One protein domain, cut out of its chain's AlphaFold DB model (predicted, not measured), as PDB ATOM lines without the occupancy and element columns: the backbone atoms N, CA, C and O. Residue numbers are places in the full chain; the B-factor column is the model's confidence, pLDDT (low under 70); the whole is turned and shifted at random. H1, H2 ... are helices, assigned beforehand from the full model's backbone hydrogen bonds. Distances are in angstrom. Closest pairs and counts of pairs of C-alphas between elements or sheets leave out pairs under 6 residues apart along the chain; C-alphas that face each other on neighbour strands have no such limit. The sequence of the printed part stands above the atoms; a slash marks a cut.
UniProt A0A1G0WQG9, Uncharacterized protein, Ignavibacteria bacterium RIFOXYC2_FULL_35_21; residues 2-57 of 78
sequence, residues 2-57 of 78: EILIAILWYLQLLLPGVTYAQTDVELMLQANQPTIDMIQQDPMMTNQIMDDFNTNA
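What this domain is: This is residues 2 to 57 of the 78 residues of an uncharacterized protein of Ignavibacteria bacterium RIFOXYC2_FULL_35_21 (UniProt A0A1G0WQG9). H2, H3 and H4 follow one another in a curved row, like a horseshoe, and H1 stands in its hollow, running across H4 and crossed to the other two. After H1 a long link swings outward to reach the far end of the horseshoe, where residues 17 to 24 stick out. The printed part has 56 residues with four named helices, in the order H1, H2, H3, H4, and no named strand; the class is all helix. The whole is compact, with a radius of gyration of the C-alphas of 11.0 A, and the C-alphas span 30 by 25 by 15 A.

Where its parts are: H1 is residues 2 to 10, from C-alpha 2 at (-42.594, 39.761, -3.930), 12.2 A from first to last C-alpha. H2 is residues 22 to 31, 14.2 A long, and begins with C-alpha 22 at (-46.751, 43.989, 7.959). H3 is residues 33 to 40, 10.3 A long. H4, the longest helix, is residues 43 to 56, 19.6 A long, and ends with C-alpha 56 at (-33.852, 28.265, -1.925).

How they stand to each other: H1 is the hub, touching the three other helices. H1 and H4 touch with 9 pairs of C-alphas within 8 A, the closest being those of Ala 6 and Phe 53, 5.8 A apart, and their lines are about perpendicular at 79 degrees. H1 and H3 only just touch, with 3 pairs of C-alphas within 8 A; the closest are those of Ile 7 and Ile 36, 6.9 A apart, and the lines are about perpendicular at 74 degrees. H1 and H2 only just touch, also with 3 such pairs, the closest being the C-alphas of Leu 8 and Leu 29, 7.6 A apart. They run the same way at a steep tilt of 68 degrees, only just short of about perpendicular. H2 and H3 are close but not clearly touching: their closest C-alphas, those of Leu 29 and Ile 36, are 7.7 A apart. H3 and H4 touch only at the corner by their link, and only just, with 3 pairs of C-alphas within 8 A; H4 does so with residues 45 to 46 alone, and the closest C-alphas, those of Gln 40 and Thr 46, are 5.9 A apart. Their lines are about perpendicular at 87 degrees. H2 and H4 are apart. In H1, H2, H3 and H4 every O i to N i+4 pair is within hydrogen-bond range.

The domain as a whole: The two C-alphas farthest apart, those of Gly 17 and Gln 41, are 30.0 A apart. The printed part has no cut. The link from H1 to H2, 11 residues, is long; those from H2 to H3 and from H3 to H4 are tight. Residues 17 to 24, of which 22 to 24 belong to H2, stand free. The mean pLDDT of the printed part is 89.0, and residue 17 alone is under 70.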
ATOM      1  N   GLU A   2     -43.434  40.973  -3.850       76.12
ATOM      2  CA  GLU A   2     -42.594  39.761  -3.930       76.12
ATOM      3  C   GLU A   2     -41.087  40.039  -4.089       76.12
ATOM      4  O   GLU A   2     -40.297  39.597  -3.263       76.12
ATOM      5  N   ILE A   3     -40.692  40.890  -5.047       84.12
ATOM      6  CA  ILE A   3     -39.280  41.284  -5.211       84.12
ATOM      7  C   ILE A   3     -38.693  41.982  -3.975       84.12
ATOM      8  O   ILE A   3     -37.523  41.810  -3.662       84.12
ATOM      9  N   LEU A   4     -39.491  42.761  -3.242       87.75
ATOM     10  CA  LEU A   4     -39.018  43.459  -2.046       87.75
ATOM     11  C   LEU A   4     -38.763  42.471  -0.906       87.75
ATOM     12  O   LEU A   4     -37.754  42.582  -0.222       87.75
ATOM     13  N   ILE A   5     -39.636  41.476  -0.746       86.12
ATOM     14  CA  ILE A   5     -39.465  40.395   0.230       86.12
ATOM     15  C   ILE A   5     -38.248  39.539  -0.133       86.12
ATOM     16  O   ILE A   5     -37.432  39.251   0.739       86.12
ATOM     17  N   ALA A   6     -38.060  39.214  -1.415       89.06
ATOM     18  CA  ALA A   6     -36.874  38.505  -1.885       89.06
ATOM     19  C   ALA A   6     -35.581  39.293  -1.625       89.06
ATOM     20  O   ALA A   6     -34.589  38.718  -1.180       89.06
ATOM     21  N   ILE A   7     -35.599  40.617  -1.821       92.06
ATOM     22  CA  ILE A   7     -34.469  41.490  -1.480       92.06
ATOM     23  C   ILE A   7     -34.225  41.500   0.034       92.06
ATOM     24  O   ILE A   7     -33.085  41.335   0.457       92.06
ATOM     25  N   LEU A   8     -35.256  41.646   0.870       91.81
ATOM     26  CA  LEU A   8     -35.094  41.606   2.330       91.81
ATOM     27  C   LEU A   8     -34.557  40.251   2.818       91.81
ATOM     28  O   LEU A   8     -33.700  40.210   3.701       91.81
ATOM     29  N   TRP A   9     -35.017  39.149   2.228       90.50
ATOM     30  CA  TRP A   9     -34.496  37.810   2.495       90.50
ATOM     31  C   TRP A   9     -33.029  37.673   2.071       90.50
ATOM     32  O   TRP A   9     -32.205  37.201   2.853       90.50
ATOM     33  N   TYR A  10     -32.673  38.161   0.880       92.06
ATOM     34  CA  TYR A  10     -31.292  38.183   0.390       92.06
ATOM     35  C   TYR A  10     -30.368  39.001   1.305       92.06
ATOM     36  O   TYR A  10     -29.240  38.598   1.587       92.06
ATOM     37  N   LEU A  11     -30.870  40.119   1.835       92.50
ATOM     38  CA  LEU A  11     -30.187  40.947   2.830       92.50
ATOM     39  C   LEU A  11     -30.157  40.315   4.236       92.50
ATOM     40  O   LEU A  11     -29.649  40.938   5.166       92.50
ATOM     41  N   GLN A  12     -30.678  39.094   4.403       90.38
ATOM     42  CA  GLN A  12     -30.778  38.363   5.672       90.38
ATOM     43  C   GLN A  12     -31.588  39.095   6.752       90.38
ATOM     44  O   GLN A  12     -31.389  38.880   7.948       90.38
ATOM     45  N   LEU A  13     -32.516  39.958   6.337       89.94
ATOM     46  CA  LEU A  13     -33.405  40.699   7.236       89.94
ATOM     47  C   LEU A  13     -34.639  39.877   7.627       89.94
ATOM     48  O   LEU A  13     -35.229  40.111   8.681       89.94
ATOM     49  N   LEU A  14     -34.992  38.889   6.801       85.38
ATOM     50  CA  LEU A  14     -36.046  37.917   7.076       85.38
ATOM     51  C   LEU A  14     -35.413  36.573   7.433       85.38
ATOM     52  O   LEU A  14     -34.723  35.964   6.614       85.38
ATOM     53  N   LEU A  15     -35.633  36.128   8.669       79.19
ATOM     54  CA  LEU A  15     -35.114  34.865   9.179       79.19
ATOM     55  C   LEU A  15     -36.155  33.743   9.035       79.19
ATOM     56  O   LEU A  15     -37.326  33.954   9.359       79.19
ATOM     57  N   PRO A  16     -35.727  32.531   8.636       73.25
ATOM     58  CA  PRO A  16     -36.570  31.341   8.646       73.25
ATOM     59  C   PRO A  16     -37.246  31.095   9.998       73.25
ATOM     60  O   PRO A  16     -36.615  31.209  11.052       73.25
ATOM     61  N   GLY A  17     -38.522  30.706   9.969       69.31
ATOM     62  CA  GLY A  17     -39.293  30.370  11.170       69.31
ATOM     63  C   GLY A  17     -39.755  31.564  12.009       69.31
ATOM     64  O   GLY A  17     -40.305  31.355  13.093       69.31
ATOM     65  N   VAL A  18     -39.554  32.796  11.530       75.31
ATOM     66  CA  VAL A  18     -40.039  34.021  12.176       75.31
ATOM     67  C   VAL A  18     -41.215  34.587  11.389       75.31
ATOM     68  O   VAL A  18     -41.126  34.808  10.183       75.31
ATOM     69  N   THR A  19     -42.318  34.849  12.087       77.06
ATOM     70  CA  THR A  19     -43.454  35.593  11.536       77.06
ATOM     71  C   THR A  19     -43.226  37.082  11.757       77.06
ATOM     72  O   THR A  19     -42.947  37.505  12.879       77.06
ATOM     73  N   TYR A  20     -43.367  37.872  10.696       77.25
ATOM     74  CA  TYR A  20     -43.233  39.326  10.740       77.25
ATOM     75  C   TYR A  20     -44.600  39.972  10.561       77.25
ATOM     76  O   TYR A  20     -45.371  39.547   9.702       77.25
ATOM     77  N   ALA A  21     -44.897  41.011  11.342       82.88
ATOM     78  CA  ALA A  21     -46.056  41.838  11.048       82.88
ATOM     79  C   ALA A  21     -45.782  42.682   9.798       82.88
ATOM     80  O   ALA A  21     -44.637  43.045   9.511       82.88
ATOM     81  N   GLN A  22     -46.846  43.074   9.096       78.44
ATOM     82  CA  GLN A  22     -46.751  43.989   7.959       78.44
ATOM     83  C   GLN A  22     -45.940  45.246   8.294       78.44
ATOM     84  O   GLN A  22     -45.063  45.650   7.536       78.44
ATOM     85  N   THR A  23     -46.198  45.832   9.462       83.25
ATOM     86  CA  THR A  23     -45.528  47.050   9.918       83.25
ATOM     87  C   THR A  23     -44.028  46.843  10.118       83.25
ATOM     88  O   THR A  23     -43.249  47.743   9.816       83.25
ATOM     89  N   ASP A  24     -43.600  45.662  10.567       85.06
ATOM     90  CA  ASP A  24     -42.177  45.350  10.726       85.06
ATOM     91  C   ASP A  24     -41.484  45.273   9.365       85.06
ATOM     92  O   ASP A  24     -40.414  45.851   9.176       85.06
ATOM     93  N   VAL A  25     -42.123  44.615   8.391       85.44
ATOM     94  CA  VAL A  25     -41.618  44.534   7.013       85.44
ATOM     95  C   VAL A  25     -41.536  45.929   6.396       85.44
ATOM     96  O   VAL A  25     -40.508  46.287   5.828       85.44
ATOM     97  N   GLU A  26     -42.567  46.758   6.553       87.31
ATOM     98  CA  GLU A  26     -42.576  48.140   6.057       87.31
ATOM     99  C   GLU A  26     -41.454  48.988   6.668       87.31
ATOM    100  O   GLU A  26     -40.778  49.727   5.947       87.31
ATOM    101  N   LEU A  27     -41.197  48.849   7.972       90.25
ATOM    102  CA  LEU A  27     -40.079  49.518   8.638       90.25
ATOM    103  C   LEU A  27     -38.726  49.036   8.101       90.25
ATOM    104  O   LEU A  27     -37.832  49.856   7.881       90.25
ATOM    105  N   MET A  28     -38.571  47.735   7.840       91.50
ATOM    106  CA  MET A  28     -37.355  47.192   7.226       91.50
ATOM    107  C   MET A  28     -37.152  47.714   5.805       91.50
ATOM    108  O   MET A  28     -36.027  48.063   5.448       91.50
ATOM    109  N   LEU A  29     -38.217  47.818   5.008       91.19
ATOM    110  CA  LEU A  29     -38.147  48.390   3.663       91.19
ATOM    111  C   LEU A  29     -37.687  49.846   3.715       91.19
ATOM    112  O   LEU A  29     -36.720  50.207   3.050       91.19
ATOM    113  N   GLN A  30     -38.311  50.664   4.564       93.19
ATOM    114  CA  GLN A  30     -37.950  52.075   4.704       93.19
ATOM    115  C   GLN A  30     -36.511  52.258   5.202       93.19
ATOM    116  O   GLN A  30     -35.776  53.092   4.671       93.19
ATOM    117  N   ALA A  31     -36.083  51.462   6.185       95.94
ATOM    118  CA  ALA A  31     -34.731  51.529   6.733       95.94
ATOM    119  C   ALA A  31     -33.648  51.153   5.708       95.94
ATOM    120  O   ALA A  31     -32.518  51.628   5.812       95.94
ATOM    121  N   ASN A  32     -33.989  50.327   4.713       95.19
ATOM    122  CA  ASN A  32     -33.053  49.802   3.718       95.19
ATOM    123  C   ASN A  32     -33.316  50.327   2.298       95.19
ATOM    124  O   ASN A  32     -32.718  49.828   1.343       95.19
ATOM    125  N   GLN A  33     -34.161  51.354   2.146       93.56
ATOM    126  CA  GLN A  33     -34.575  51.886   0.846       93.56
ATOM    127  C   GLN A  33     -33.400  52.199  -0.101       93.56
ATOM    128  O   GLN A  33     -33.463  51.772  -1.251       93.56
ATOM    129  N   PRO A  34     -32.288  52.835   0.335       95.81
ATOM    130  CA  PRO A  34     -31.170  53.120  -0.569       95.81
ATOM    131  C   PRO A  34     -30.528  51.858  -1.164       95.81
ATOM    132  O   PRO A  34     -30.120  51.844  -2.323       95.81
ATOM    133  N   THR A  35     -30.435  50.787  -0.373       94.50
ATOM    134  CA  THR A  35     -29.880  49.502  -0.814       94.50
ATOM    135  C   THR A  35     -30.853  48.778  -1.735       94.50
ATOM    136  O   THR A  35     -30.431  48.220  -2.746       94.50
ATOM    137  N   ILE A  36     -32.149  48.826  -1.422       93.88
ATOM    138  CA  ILE A  36     -33.208  48.267  -2.265       93.88
ATOM    139  C   ILE A  36     -33.198  48.946  -3.639       93.88
ATOM    140  O   ILE A  36     -33.170  48.254  -4.654       93.88
ATOM    141  N   ASP A  37     -33.133  50.279  -3.679       95.06
ATOM    142  CA  ASP A  37     -33.102  51.050  -4.926       95.06
ATOM    143  C   ASP A  37     -31.878  50.694  -5.779       95.06
ATOM    144  O   ASP A  37     -31.991  50.537  -6.995       95.06
ATOM    145  N   MET A  38     -30.709  50.529  -5.151       95.19
ATOM    146  CA  MET A  38     -29.482  50.126  -5.844       95.19
ATOM    147  C   MET A  38     -29.615  48.737  -6.480       95.19
ATOM    148  O   MET A  38     -29.209  48.552  -7.624       95.19
ATOM    149  N   ILE A  39     -30.203  47.775  -5.764       93.12
ATOM    150  CA  ILE A  39     -30.420  46.414  -6.270       93.12
ATOM    151  C   ILE A  39     -31.424  46.426  -7.426       93.12
ATOM    152  O   ILE A  39     -31.179  45.804  -8.455       93.12
ATOM    153  N   GLN A  40     -32.524  47.172  -7.293       91.44
ATOM    154  CA  GLN A  40     -33.557  47.265  -8.330       91.44
ATOM    155  C   GLN A  40     -33.074  47.954  -9.614       91.44
ATOM    156  O   GLN A  40     -33.625  47.715 -10.687       91.44
ATOM    157  N   GLN A  41     -32.047  48.802  -9.523       96.12
ATOM    158  CA  GLN A  41     -31.400  49.414 -10.685       96.12
ATOM    159  C   GLN A  41     -30.440  48.465 -11.417       96.12
ATOM    160  O   GLN A  41     -30.021  48.791 -12.529       96.12
ATOM    161  N   ASP A  42     -30.117  47.304 -10.838       95.81
ATOM    162  CA  ASP A  42     -29.332  46.243 -11.467       95.81
ATOM    163  C   ASP A  42     -30.244  45.056 -11.846       95.81
ATOM    164  O   ASP A  42     -30.589  44.218 -11.002       95.81
ATOM    165  N   PRO A  43     -30.637  44.935 -13.131       92.31
ATOM    166  CA  PRO A  43     -31.511  43.856 -13.583       92.31
ATOM    167  C   PRO A  43     -30.889  42.466 -13.429       92.31
ATOM    168  O   PRO A  43     -31.612  41.492 -13.240       92.31
ATOM    169  N   MET A  44     -29.561  42.351 -13.524       95.50
ATOM    170  CA  MET A  44     -28.879  41.063 -13.403       95.50
ATOM    171  C   MET A  44     -28.929  40.586 -11.953       95.50
ATOM    172  O   MET A  44     -29.303  39.442 -11.697       95.50
ATOM    173  N   MET A  45     -28.629  41.484 -11.014       93.81
ATOM    174  CA  MET A  45     -28.712  41.200  -9.584       93.81
ATOM    175  C   MET A  45     -30.154  40.925  -9.144       93.81
ATOM    176  O   MET A  45     -30.402  39.970  -8.415       93.81
ATOM    177  N   THR A  46     -31.115  41.709  -9.637       93.75
ATOM    178  CA  THR A  46     -32.548  41.513  -9.369       93.75
ATOM    179  C   THR A  46     -33.019  40.123  -9.805       93.75
ATOM    180  O   THR A  46     -33.676  39.425  -9.033       93.75
ATOM    181  N   ASN A  47     -32.658  39.696 -11.020       94.12
ATOM    182  CA  ASN A  47     -33.031  38.375 -11.526       94.12
ATOM    183  C   ASN A  47     -32.377  37.257 -10.711       94.12
ATOM    184  O   ASN A  47     -33.059  36.313 -10.329       94.12
ATOM    185  N   GLN A  48     -31.089  37.396 -10.381       95.00
ATOM    186  CA  GLN A  48     -30.389  36.413  -9.558       95.00
ATOM    187  C   GLN A  48     -31.042  36.258  -8.180       95.00
ATOM    188  O   GLN A  48     -31.270  35.139  -7.734       95.00
ATOM    189  N   ILE A  49     -31.390  37.370  -7.525       93.69
ATOM    190  CA  ILE A  49     -32.069  37.350  -6.225       93.69
ATOM    191  C   ILE A  49     -33.409  36.628  -6.327       93.69
ATOM    192  O   ILE A  49     -33.740  35.844  -5.439       93.69
ATOM    193  N   MET A  50     -34.172  36.852  -7.401       92.81
ATOM    194  CA  MET A  50     -35.434  36.141  -7.573       92.81
ATOM    195  C   MET A  50     -35.255  34.655  -7.836       92.81
ATOM    196  O   MET A  50     -35.989  33.852  -7.263       92.81
ATOM    197  N   ASP A  51     -34.293  34.277  -8.670       94.31
ATOM    198  CA  ASP A  51     -34.005  32.872  -8.950       94.31
ATOM    199  C   ASP A  51     -33.564  32.142  -7.673       94.31
ATOM    200  O   ASP A  51     -34.065  31.053  -7.364       94.31
ATOM    201  N   ASP A  52     -32.695  32.776  -6.881       91.69
ATOM    202  CA  ASP A  52     -32.230  32.256  -5.598       91.69
ATOM    203  C   ASP A  52     -33.370  32.156  -4.581       91.69
ATOM    204  O   ASP A  52     -33.484  31.136  -3.899       91.69
ATOM    205  N   PHE A  53     -34.238  33.165  -4.498       90.44
ATOM    206  CA  PHE A  53     -35.402  33.158  -3.615       90.44
ATOM    207  C   PHE A  53     -36.383  32.040  -3.992       90.44
ATOM    208  O   PHE A  53     -36.781  31.231  -3.152       90.44
ATOM    209  N   ASN A  54     -36.718  31.921  -5.277       88.19
ATOM    210  CA  ASN A  54     -37.639  30.900  -5.770       88.19
ATOM    211  C   ASN A  54     -37.098  29.483  -5.555       88.19
ATOM    212  O   ASN A  54     -37.864  28.571  -5.230       88.19
ATOM    213  N   THR A  55     -35.783  29.303  -5.673       90.00
ATOM    214  CA  THR A  55     -35.132  27.997  -5.527       90.00
ATOM    215  C   THR A  55     -34.888  27.623  -4.064       90.00
ATOM    216  O   THR A  55     -35.111  26.474  -3.692       90.00
ATOM    217  N   ASN A  56     -34.443  28.569  -3.232       88.81
ATOM    218  CA  ASN A  56     -33.852  28.265  -1.925       88.81
ATOM    219  C   ASN A  56     -34.645  28.786  -0.723       88.81
ATOM    220  O   ASN A  56     -34.421  28.292   0.382       88.81
ATOM    221  N   ALA A  57     -35.541  29.764  -0.891       84.12
ATOM    222  CA  ALA A  57     -36.356  30.215   0.231       84.12
ATOM    223  C   ALA A  57     -37.336  29.108   0.643       84.12
ATOM    224  O   ALA A  57     -37.954  28.449  -0.205       84.12
TER     225      ALA A  57